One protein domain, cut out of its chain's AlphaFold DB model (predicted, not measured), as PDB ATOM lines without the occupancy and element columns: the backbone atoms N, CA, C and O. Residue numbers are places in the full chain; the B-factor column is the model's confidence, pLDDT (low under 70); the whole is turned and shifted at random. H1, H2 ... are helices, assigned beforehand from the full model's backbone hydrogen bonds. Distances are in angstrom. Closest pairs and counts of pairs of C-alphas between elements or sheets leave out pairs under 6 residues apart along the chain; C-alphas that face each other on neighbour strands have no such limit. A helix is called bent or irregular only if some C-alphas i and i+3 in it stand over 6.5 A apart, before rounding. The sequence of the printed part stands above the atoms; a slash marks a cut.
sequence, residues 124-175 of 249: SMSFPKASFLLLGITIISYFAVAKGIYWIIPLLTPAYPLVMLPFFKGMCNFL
ATOM      1  N   SER A 124      41.070 -22.804 -58.037       88.62
ATOM      2  CA  SER A 124      41.043 -21.859 -59.164       88.62
ATOM      3  C   SER A 124      41.750 -20.534 -58.867       88.62
ATOM      4  O   SER A 124      42.096 -19.791 -59.785       88.62
ATOM      5  N   MET A 125      41.979 -20.223 -57.589       89.75
ATOM      6  CA  MET A 125      42.688 -19.013 -57.184       89.75
ATOM      7  C   MET A 125      44.129 -19.035 -57.708       89.75
ATOM      8  O   MET A 125      44.838 -20.030 -57.567       89.75
ATOM      9  N   SER A 126      44.571 -17.920 -58.294       90.62
ATOM     10  CA  SER A 126      45.929 -17.805 -58.820       90.62
ATOM     11  C   SER A 126      46.976 -17.846 -57.707       90.62
ATOM     12  O   SER A 126      46.753 -17.338 -56.604       90.62
ATOM     13  N   PHE A 127      48.149 -18.401 -58.023       89.69
ATOM     14  CA  PHE A 127      49.255 -18.526 -57.075       89.69
ATOM     15  C   PHE A 127      49.626 -17.196 -56.388       89.69
ATOM     16  O   PHE A 127      49.675 -17.188 -55.161       89.69
ATOM     17  N   PRO A 128      49.763 -16.045 -57.087       92.50
ATOM     18  CA  PRO A 128      50.063 -14.774 -56.420       92.50
ATOM     19  C   PRO A 128      48.993 -14.341 -55.412       92.50
ATOM     20  O   PRO A 128      49.325 -13.851 -54.334       92.50
ATOM     21  N   LYS A 129      47.706 -14.553 -55.728       92.75
ATOM     22  CA  LYS A 129      46.598 -14.223 -54.817       92.75
ATOM     23  C   LYS A 129      46.621 -15.115 -53.579       92.75
ATOM     24  O   LYS A 129      46.483 -14.607 -52.469       92.75
ATOM     25  N   ALA A 130      46.835 -16.418 -53.763       90.50
ATOM     26  CA  ALA A 130      46.945 -17.365 -52.658       90.50
ATOM     27  C   ALA A 130      48.140 -17.030 -51.750       90.50
ATOM     28  O   ALA A 130      47.981 -16.958 -50.534       90.50
ATOM     29  N   SER A 131      49.305 -16.725 -52.332       87.19
ATOM     30  CA  SER A 131      50.502 -16.300 -51.594       87.19
ATOM     31  C   SER A 131      50.271 -15.013 -50.799       87.19
ATOM     32  O   SER A 131      50.645 -14.947 -49.631       87.19
ATOM     33  N   PHE A 132      49.612 -14.008 -51.388       93.00
ATOM     34  CA  PHE A 132      49.307 -12.754 -50.692       93.00
ATOM     35  C   PHE A 132      48.336 -12.963 -49.523       93.00
ATOM     36  O   PHE A 132      48.548 -12.427 -48.437       93.00
ATOM     37  N   LEU A 133      47.297 -13.782 -49.711       91.31
ATOM     38  CA  LEU A 133      46.366 -14.128 -48.635       91.31
ATOM     39  C   LEU A 133      47.052 -14.918 -47.516       91.31
ATOM     40  O   LEU A 133      46.817 -14.623 -46.346       91.31
ATOM     41  N   LEU A 134      47.929 -15.874 -47.843       87.50
ATOM     42  CA  LEU A 134      48.722 -16.595 -46.841       87.50
ATOM     43  C   LEU A 134      49.653 -15.664 -46.069       87.50
ATOM     44  O   LEU A 134      49.749 -15.777 -44.845       87.50
ATOM     45  N   LEU A 135      50.306 -14.727 -46.759       88.69
ATOM     46  CA  LEU A 135      51.137 -13.715 -46.119       88.69
ATOM     47  C   LEU A 135      50.301 -12.848 -45.170       88.69
ATOM     48  O   LEU A 135      50.679 -12.678 -44.015       88.69
ATOM     49  N   GLY A 136      49.130 -12.383 -45.611       89.12
ATOM     50  CA  GLY A 136      48.192 -11.630 -44.776       89.12
ATOM     51  C   GLY A 136      47.752 -12.407 -43.533       89.12
ATOM     52  O   GLY A 136      47.840 -11.886 -42.423       89.12
ATOM     53  N   ILE A 137      47.363 -13.676 -43.691       87.44
ATOM     54  CA  ILE A 137      47.010 -14.566 -42.571       87.44
ATOM     55  C   ILE A 137      48.186 -14.704 -41.595       87.44
ATOM     56  O   ILE A 137      47.991 -14.641 -40.381       87.44
ATOM     57  N   THR A 138      49.406 -14.861 -42.109       83.88
ATOM     58  CA  THR A 138      50.622 -15.003 -41.293       83.88
ATOM     59  C   THR A 138      50.919 -13.727 -40.509       83.88
ATOM     60  O   THR A 138      51.159 -13.794 -39.307       83.88
ATOM     61  N   ILE A 139      50.830 -12.563 -41.156       86.62
ATOM     62  CA  ILE A 139      51.024 -11.253 -40.520       86.62
ATOM     63  C   ILE A 139      49.975 -11.026 -39.424       86.62
ATOM     64  O   ILE A 139      50.331 -10.668 -38.303       86.62
ATOM     65  N   ILE A 140      48.695 -11.281 -39.713       87.00
ATOM     66  CA  ILE A 140      47.608 -11.163 -38.727       87.00
ATOM     67  C   ILE A 140      47.870 -12.087 -37.535       87.00
ATOM     68  O   ILE A 140      47.740 -11.660 -36.390       87.00
ATOM     69  N   SER A 141      48.278 -13.330 -37.796       82.56
ATOM     70  CA  SER A 141      48.594 -14.305 -36.745       82.56
ATOM     71  C   SER A 141      49.762 -13.840 -35.880       82.56
ATOM     72  O   SER A 141      49.681 -13.911 -34.657       82.56
ATOM     73  N   TYR A 142      50.818 -13.310 -36.498       82.06
ATOM     74  CA  TYR A 142      51.969 -12.760 -35.789       82.06
ATOM     75  C   TYR A 142      51.569 -11.594 -34.877       82.06
ATOM     76  O   TYR A 142      51.885 -11.610 -33.688       82.06
ATOM     77  N   PHE A 143      50.822 -10.613 -35.394       87.94
ATOM     78  CA  PHE A 143      50.352  -9.486 -34.585       87.94
ATOM     79  C   PHE A 143      49.405  -9.924 -33.466       87.94
ATOM     80  O   PHE A 143      49.501  -9.401 -32.355       87.94
ATOM     81  N   ALA A 144      48.526 -10.891 -33.733       83.94
ATOM     82  CA  ALA A 144      47.636 -11.457 -32.728       83.94
ATOM     83  C   ALA A 144      48.431 -12.078 -31.570       83.94
ATOM     84  O   ALA A 144      48.147 -11.774 -30.415       83.94
ATOM     85  N   VAL A 145      49.472 -12.866 -31.863       78.81
ATOM     86  CA  VAL A 145      50.372 -13.419 -30.835       78.81
ATOM     87  C   VAL A 145      51.123 -12.304 -30.102       78.81
ATOM     88  O   VAL A 145      51.078 -12.242 -28.877       78.81
ATOM     89  N   ALA A 146      51.747 -11.374 -30.832       84.56
ATOM     90  CA  ALA A 146      52.556 -10.300 -30.250       84.56
ATOM     91  C   ALA A 146      51.755  -9.353 -29.334       84.56
ATOM     92  O   ALA A 146      52.311  -8.761 -28.411       84.56
ATOM     93  N   LYS A 147      50.450  -9.193 -29.585       90.06
ATOM     94  CA  LYS A 147      49.535  -8.367 -28.780       90.06
ATOM     95  C   LYS A 147      48.729  -9.171 -27.752       90.06
ATOM     96  O   LYS A 147      47.886  -8.588 -27.076       90.06
ATOM     97  N   GLY A 148      48.946 -10.482 -27.642       83.25
ATOM     98  CA  GLY A 148      48.198 -11.354 -26.731       83.25
ATOM     99  C   GLY A 148      46.726 -11.570 -27.115       83.25
ATOM    100  O   GLY A 148      45.915 -11.977 -26.284       83.25
ATOM    101  N   ILE A 149      46.352 -11.314 -28.370       85.25
ATOM    102  CA  ILE A 149      44.986 -11.429 -28.903       85.25
ATOM    103  C   ILE A 149      44.769 -12.841 -29.476       85.25
ATOM    104  O   ILE A 149      44.529 -13.046 -30.666       85.25
ATOM    105  N   TYR A 150      44.862 -13.855 -28.616       77.81
ATOM    106  CA  TYR A 150      44.891 -15.257 -29.050       77.81
ATOM    107  C   TYR A 150      43.571 -15.782 -29.639       77.81
ATOM    108  O   TYR A 150      43.586 -16.778 -30.358       77.81
ATOM    109  N   TRP A 151      42.434 -15.117 -29.397       78.00
ATOM    110  CA  TRP A 151      41.118 -15.562 -29.883       78.00
ATOM    111  C   TRP A 151      40.958 -15.483 -31.411       78.00
ATOM    112  O   TRP A 151      40.112 -16.178 -31.975       78.00
ATOM    113  N   ILE A 152      41.798 -14.698 -32.096       77.62
ATOM    114  CA  ILE A 152      41.794 -14.585 -33.563       77.62
ATOM    115  C   ILE A 152      42.355 -15.857 -34.218       77.62
ATOM    116  O   ILE A 152      41.871 -16.286 -35.265       77.62
ATOM    117  N   ILE A 153      43.339 -16.512 -33.595       75.25
ATOM    118  CA  ILE A 153      44.031 -17.680 -34.168       75.25
ATOM    119  C   ILE A 153      43.067 -18.864 -34.398       75.25
ATOM    120  O   ILE A 153      43.115 -19.485 -35.465       75.25
ATOM    121  N   PRO A 154      42.148 -19.195 -33.469       74.12
ATOM    122  CA  PRO A 154      41.083 -20.159 -33.721       74.12
ATOM    123  C   PRO A 154      40.191 -19.816 -34.918       74.12
ATOM    124  O   PRO A 154      39.864 -20.730 -35.671       74.12
ATOM    125  N   LEU A 155      39.857 -18.546 -35.159       77.69
ATOM    126  CA  LEU A 155      38.997 -18.139 -36.283       77.69
ATOM    127  C   LEU A 155      39.654 -18.343 -37.651       77.69
ATOM    128  O   LEU A 155      38.965 -18.571 -38.643       77.69
ATOM    129  N   LEU A 156      40.985 -18.319 -37.700       76.56
ATOM    130  CA  LEU A 156      41.751 -18.587 -38.918       76.56
ATOM    131  C   LEU A 156      41.811 -20.085 -39.260       76.56
ATOM    132  O   LEU A 156      42.102 -20.440 -40.400       76.56
ATOM    133  N   THR A 157      41.479 -20.969 -38.311       71.06
ATOM    134  CA  THR A 157      41.501 -22.438 -38.457       71.06
ATOM    135  C   THR A 157      40.835 -22.950 -39.747       71.06
ATOM    136  O   THR A 157      41.494 -23.683 -40.480       71.06
ATOM    137  N   PRO A 158      39.584 -22.579 -40.083       70.62
ATOM    138  CA  PRO A 158      38.952 -22.990 -41.341       70.62
ATOM    139  C   PRO A 158      39.427 -22.205 -42.575       70.62
ATOM    140  O   PRO A 158      39.180 -22.638 -43.700       70.62
ATOM    141  N   ALA A 159      40.090 -21.058 -42.396       77.19
ATOM    142  CA  ALA A 159      40.592 -20.241 -43.501       77.19
ATOM    143  C   ALA A 159      41.906 -20.793 -44.074       77.19
ATOM    144  O   ALA A 159      42.077 -20.803 -45.294       77.19
ATOM    145  N   TYR A 160      42.802 -21.313 -43.224       77.75
ATOM    146  CA  TYR A 160      44.081 -21.895 -43.660       77.75
ATOM    147  C   TYR A 160      43.939 -22.916 -44.798       77.75
ATOM    148  O   TYR A 160      44.628 -22.758 -45.807       77.75
ATOM    149  N   PRO A 161      43.052 -23.924 -44.717       77.00
ATOM    150  CA  PRO A 161      42.990 -24.981 -45.724       77.00
ATOM    151  C   PRO A 161      42.485 -24.460 -47.073       77.00
ATOM    152  O   PRO A 161      42.954 -24.904 -48.118       77.00
ATOM    153  N   LEU A 162      41.584 -23.471 -47.055       81.75
ATOM    154  CA  LEU A 162      41.033 -22.850 -48.263       81.75
ATOM    155  C   LEU A 162      42.082 -22.064 -49.053       81.75
ATOM    156  O   LEU A 162      42.024 -22.057 -50.280       81.75
ATOM    157  N   VAL A 163      43.030 -21.415 -48.374       86.00
ATOM    158  CA  VAL A 163      44.094 -20.641 -49.038       86.00
ATOM    159  C   VAL A 163      45.319 -21.514 -49.345       86.00
ATOM    160  O   VAL A 163      45.961 -21.341 -50.381       86.00
ATOM    161  N   MET A 164      45.611 -22.510 -48.504       84.62
ATOM    162  CA  MET A 164      46.718 -23.448 -48.725       84.62
ATOM    163  C   MET A 164      46.515 -24.332 -49.958       84.62
ATOM    164  O   MET A 164      47.469 -24.585 -50.686       84.62
ATOM    165  N   LEU A 165      45.288 -24.778 -50.234       84.81
ATOM    166  CA  LEU A 165      44.973 -25.610 -51.404       84.81
ATOM    167  C   LEU A 165      45.423 -24.993 -52.749       84.81
ATOM    168  O   LEU A 165      46.205 -25.630 -53.462       84.81
ATOM    169  N   PRO A 166      44.985 -23.775 -53.131       86.62
ATOM    170  CA  PRO A 166      45.443 -23.135 -54.363       86.62
ATOM    171  C   PRO A 166      46.930 -22.763 -54.322       86.62
ATOM    172  O   PRO A 166      47.594 -22.834 -55.356       86.62
ATOM    173  N   PHE A 167      47.475 -22.423 -53.148       87.75
ATOM    174  CA  PHE A 167      48.908 -22.171 -52.996       87.75
ATOM    175  C   PHE A 167      49.740 -23.411 -53.341       87.75
ATOM    176  O   PHE A 167      50.632 -23.325 -54.182       87.75
ATOM    177  N   PHE A 168      49.413 -24.575 -52.769       83.88
ATOM    178  CA  PHE A 168      50.125 -25.821 -53.052       83.88
ATOM    179  C   PHE A 168      49.984 -26.250 -54.510       83.88
ATOM    180  O   PHE A 168      50.977 -26.643 -55.118       83.88
ATOM    181  N   LYS A 169      48.795 -26.109 -55.109       85.56
ATOM    182  CA  LYS A 169      48.622 -26.363 -56.548       85.56
ATOM    183  C   LYS A 169      49.522 -25.459 -57.391       85.56
ATOM    184  O   LYS A 169      50.162 -25.937 -58.319       85.56
ATOM    185  N   GLY A 170      49.582 -24.168 -57.064       84.69
ATOM    186  CA  GLY A 170      50.473 -23.228 -57.739       84.69
ATOM    187  C   GLY A 170      51.946 -23.591 -57.559       84.69
ATOM    188  O   GLY A 170      52.694 -23.581 -58.528       84.69
ATOM    189  N   MET A 171      52.338 -23.994 -56.348       82.94
ATOM    190  CA  MET A 171      53.692 -24.446 -56.033       82.94
ATOM    191  C   MET A 171      54.098 -25.667 -56.866       82.94
ATOM    192  O   MET A 171      55.222 -25.705 -57.360       82.94
ATOM    193  N   CYS A 172      53.187 -26.620 -57.098       81.56
ATOM    194  CA  CYS A 172      53.453 -27.792 -57.936       81.56
ATOM    195  C   CYS A 172      53.915 -27.437 -59.357       81.56
ATOM    196  O   CYS A 172      54.694 -28.190 -59.930       81.56
ATOM    197  N   ASN A 173      53.502 -26.288 -59.904       83.31
ATOM    198  CA  ASN A 173      53.931 -25.844 -61.235       83.31
ATOM    199  C   ASN A 173      55.411 -25.429 -61.286       83.31
ATOM    200  O   ASN A 173      55.985 -25.357 -62.368       83.31
ATOM    201  N   PHE A 174      56.025 -25.149 -60.134       84.31
ATOM    202  CA  PHE A 174      57.436 -24.769 -60.018       84.31
ATOM    203  C   PHE A 174      58.332 -25.938 -59.594       84.31
ATOM    204  O   PHE A 174      59.553 -25.796 -59.537       84.31
ATOM    205  N   LEU A 175      57.744 -27.096 -59.277       83.88
ATOM    206  CA  LEU A 175      58.488 -28.282 -58.876       83.88
ATOM    207  C   LEU A 175      58.863 -29.108 -60.105       83.88
ATOM    208  O   LEU A 175      58.058 -29.318 -61.010       83.88
TER     209      LEU A 175
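Overview. This is residues 124 to 175 of the 249 residues of an uncharacterized protein of Serratia marcescens (UniProt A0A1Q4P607). One long helix, H1, runs along most of a rod, and past its last residue the backbone folds back and returns as a second strip made of a short helix, H2, and a longer one, H3. H3 slants in toward the first part of H1, where Phe 127 of H1 and Gly 170 of H3 come closest, and H2 sits over the later part of H1. The printed part has 52 residues with three named helices, in the order H1, H2, H3, and no named strand; the class is all helix. The whole is loose, with a radius of gyration of the C-alphas of 12.4 A, and its C-alphas span 38 by 17 by 16 A along the three main axes.

Along the chain. The printed part begins with residues 124 to 126, which belong to no named element; the C-alpha of Ser 124 is at (41.043, -21.859, -59.164). H1 follows, residues 127 to 146, the longest helix by residues, with 20. It measures 28.3 A from its first to its last C-alpha, from C-alpha 127 at (49.255, -18.526, -57.075) to C-alpha 146 at (52.556, -10.300, -30.250), with z rising from one to the other. After residues 147 to 151 comes H2, residues 152 to 156, with a length of 6.7 A from first to last C-alpha. Residues 157 and 158 lead on to H3, residues 159 to 172, which is 20.8 A long. H3 begins with C-alpha 159 at (40.592, -20.241, -43.501) and ends with C-alpha 172 at (53.453, -27.792, -57.936), with z falling. H3 is neither bent nor irregular, but only just: C-alphas 163 and 166 are 6.0 A apart. Residues 173 to 175 belong to no named element and end the printed part at Leu 175.

Arrangement. H1 touches both other helices. H1 and H3 touch with 15 pairs of C-alphas within 8 A, and the closest are those of Phe 127 and Gly 170, 4.9 A apart. Their lines stand at a steep tilt of 43 degrees, and the two helices run opposite ways. Their centres are 12.9 A apart. H1 and H2 touch with 5 pairs of C-alphas within 8 A, the closest being those of Ser 141 and Ile 153, 6.2 A apart. H1 touches H2 with residues 137 to 144 alone. The centres of H1 and H2 are 12.1 A apart. H2 and H3 meet only through their link. In the backbones of H1 and H2 every O i to N i+4 pair is within hydrogen-bond range, while in H3 9 of 10 such pairs are.

Size, cuts and confidence. The two C-alphas farthest apart in the domain are those of Gly 148, at (48.198, -11.354, -26.731), and Asn 173, at (53.931, -25.844, -61.235), with 37.9 A between them. The first and last printed C-alphas, those of Ser 124 and Leu 175, are 18.6 A apart. The link from H1 to H2 has 5 residues and is tight, and the link from H2 to H3 has 2 residues and is tight as well. The printed part has no cut. It is one domain, residues 124 to 175 of a full chain of 249 residues. The mean pLDDT of the printed part is 84.0, and no printed residue is under 70. By element, the mean pLDDT of this predicted model is 87 for H1, 76 for H2 and 83 for H3.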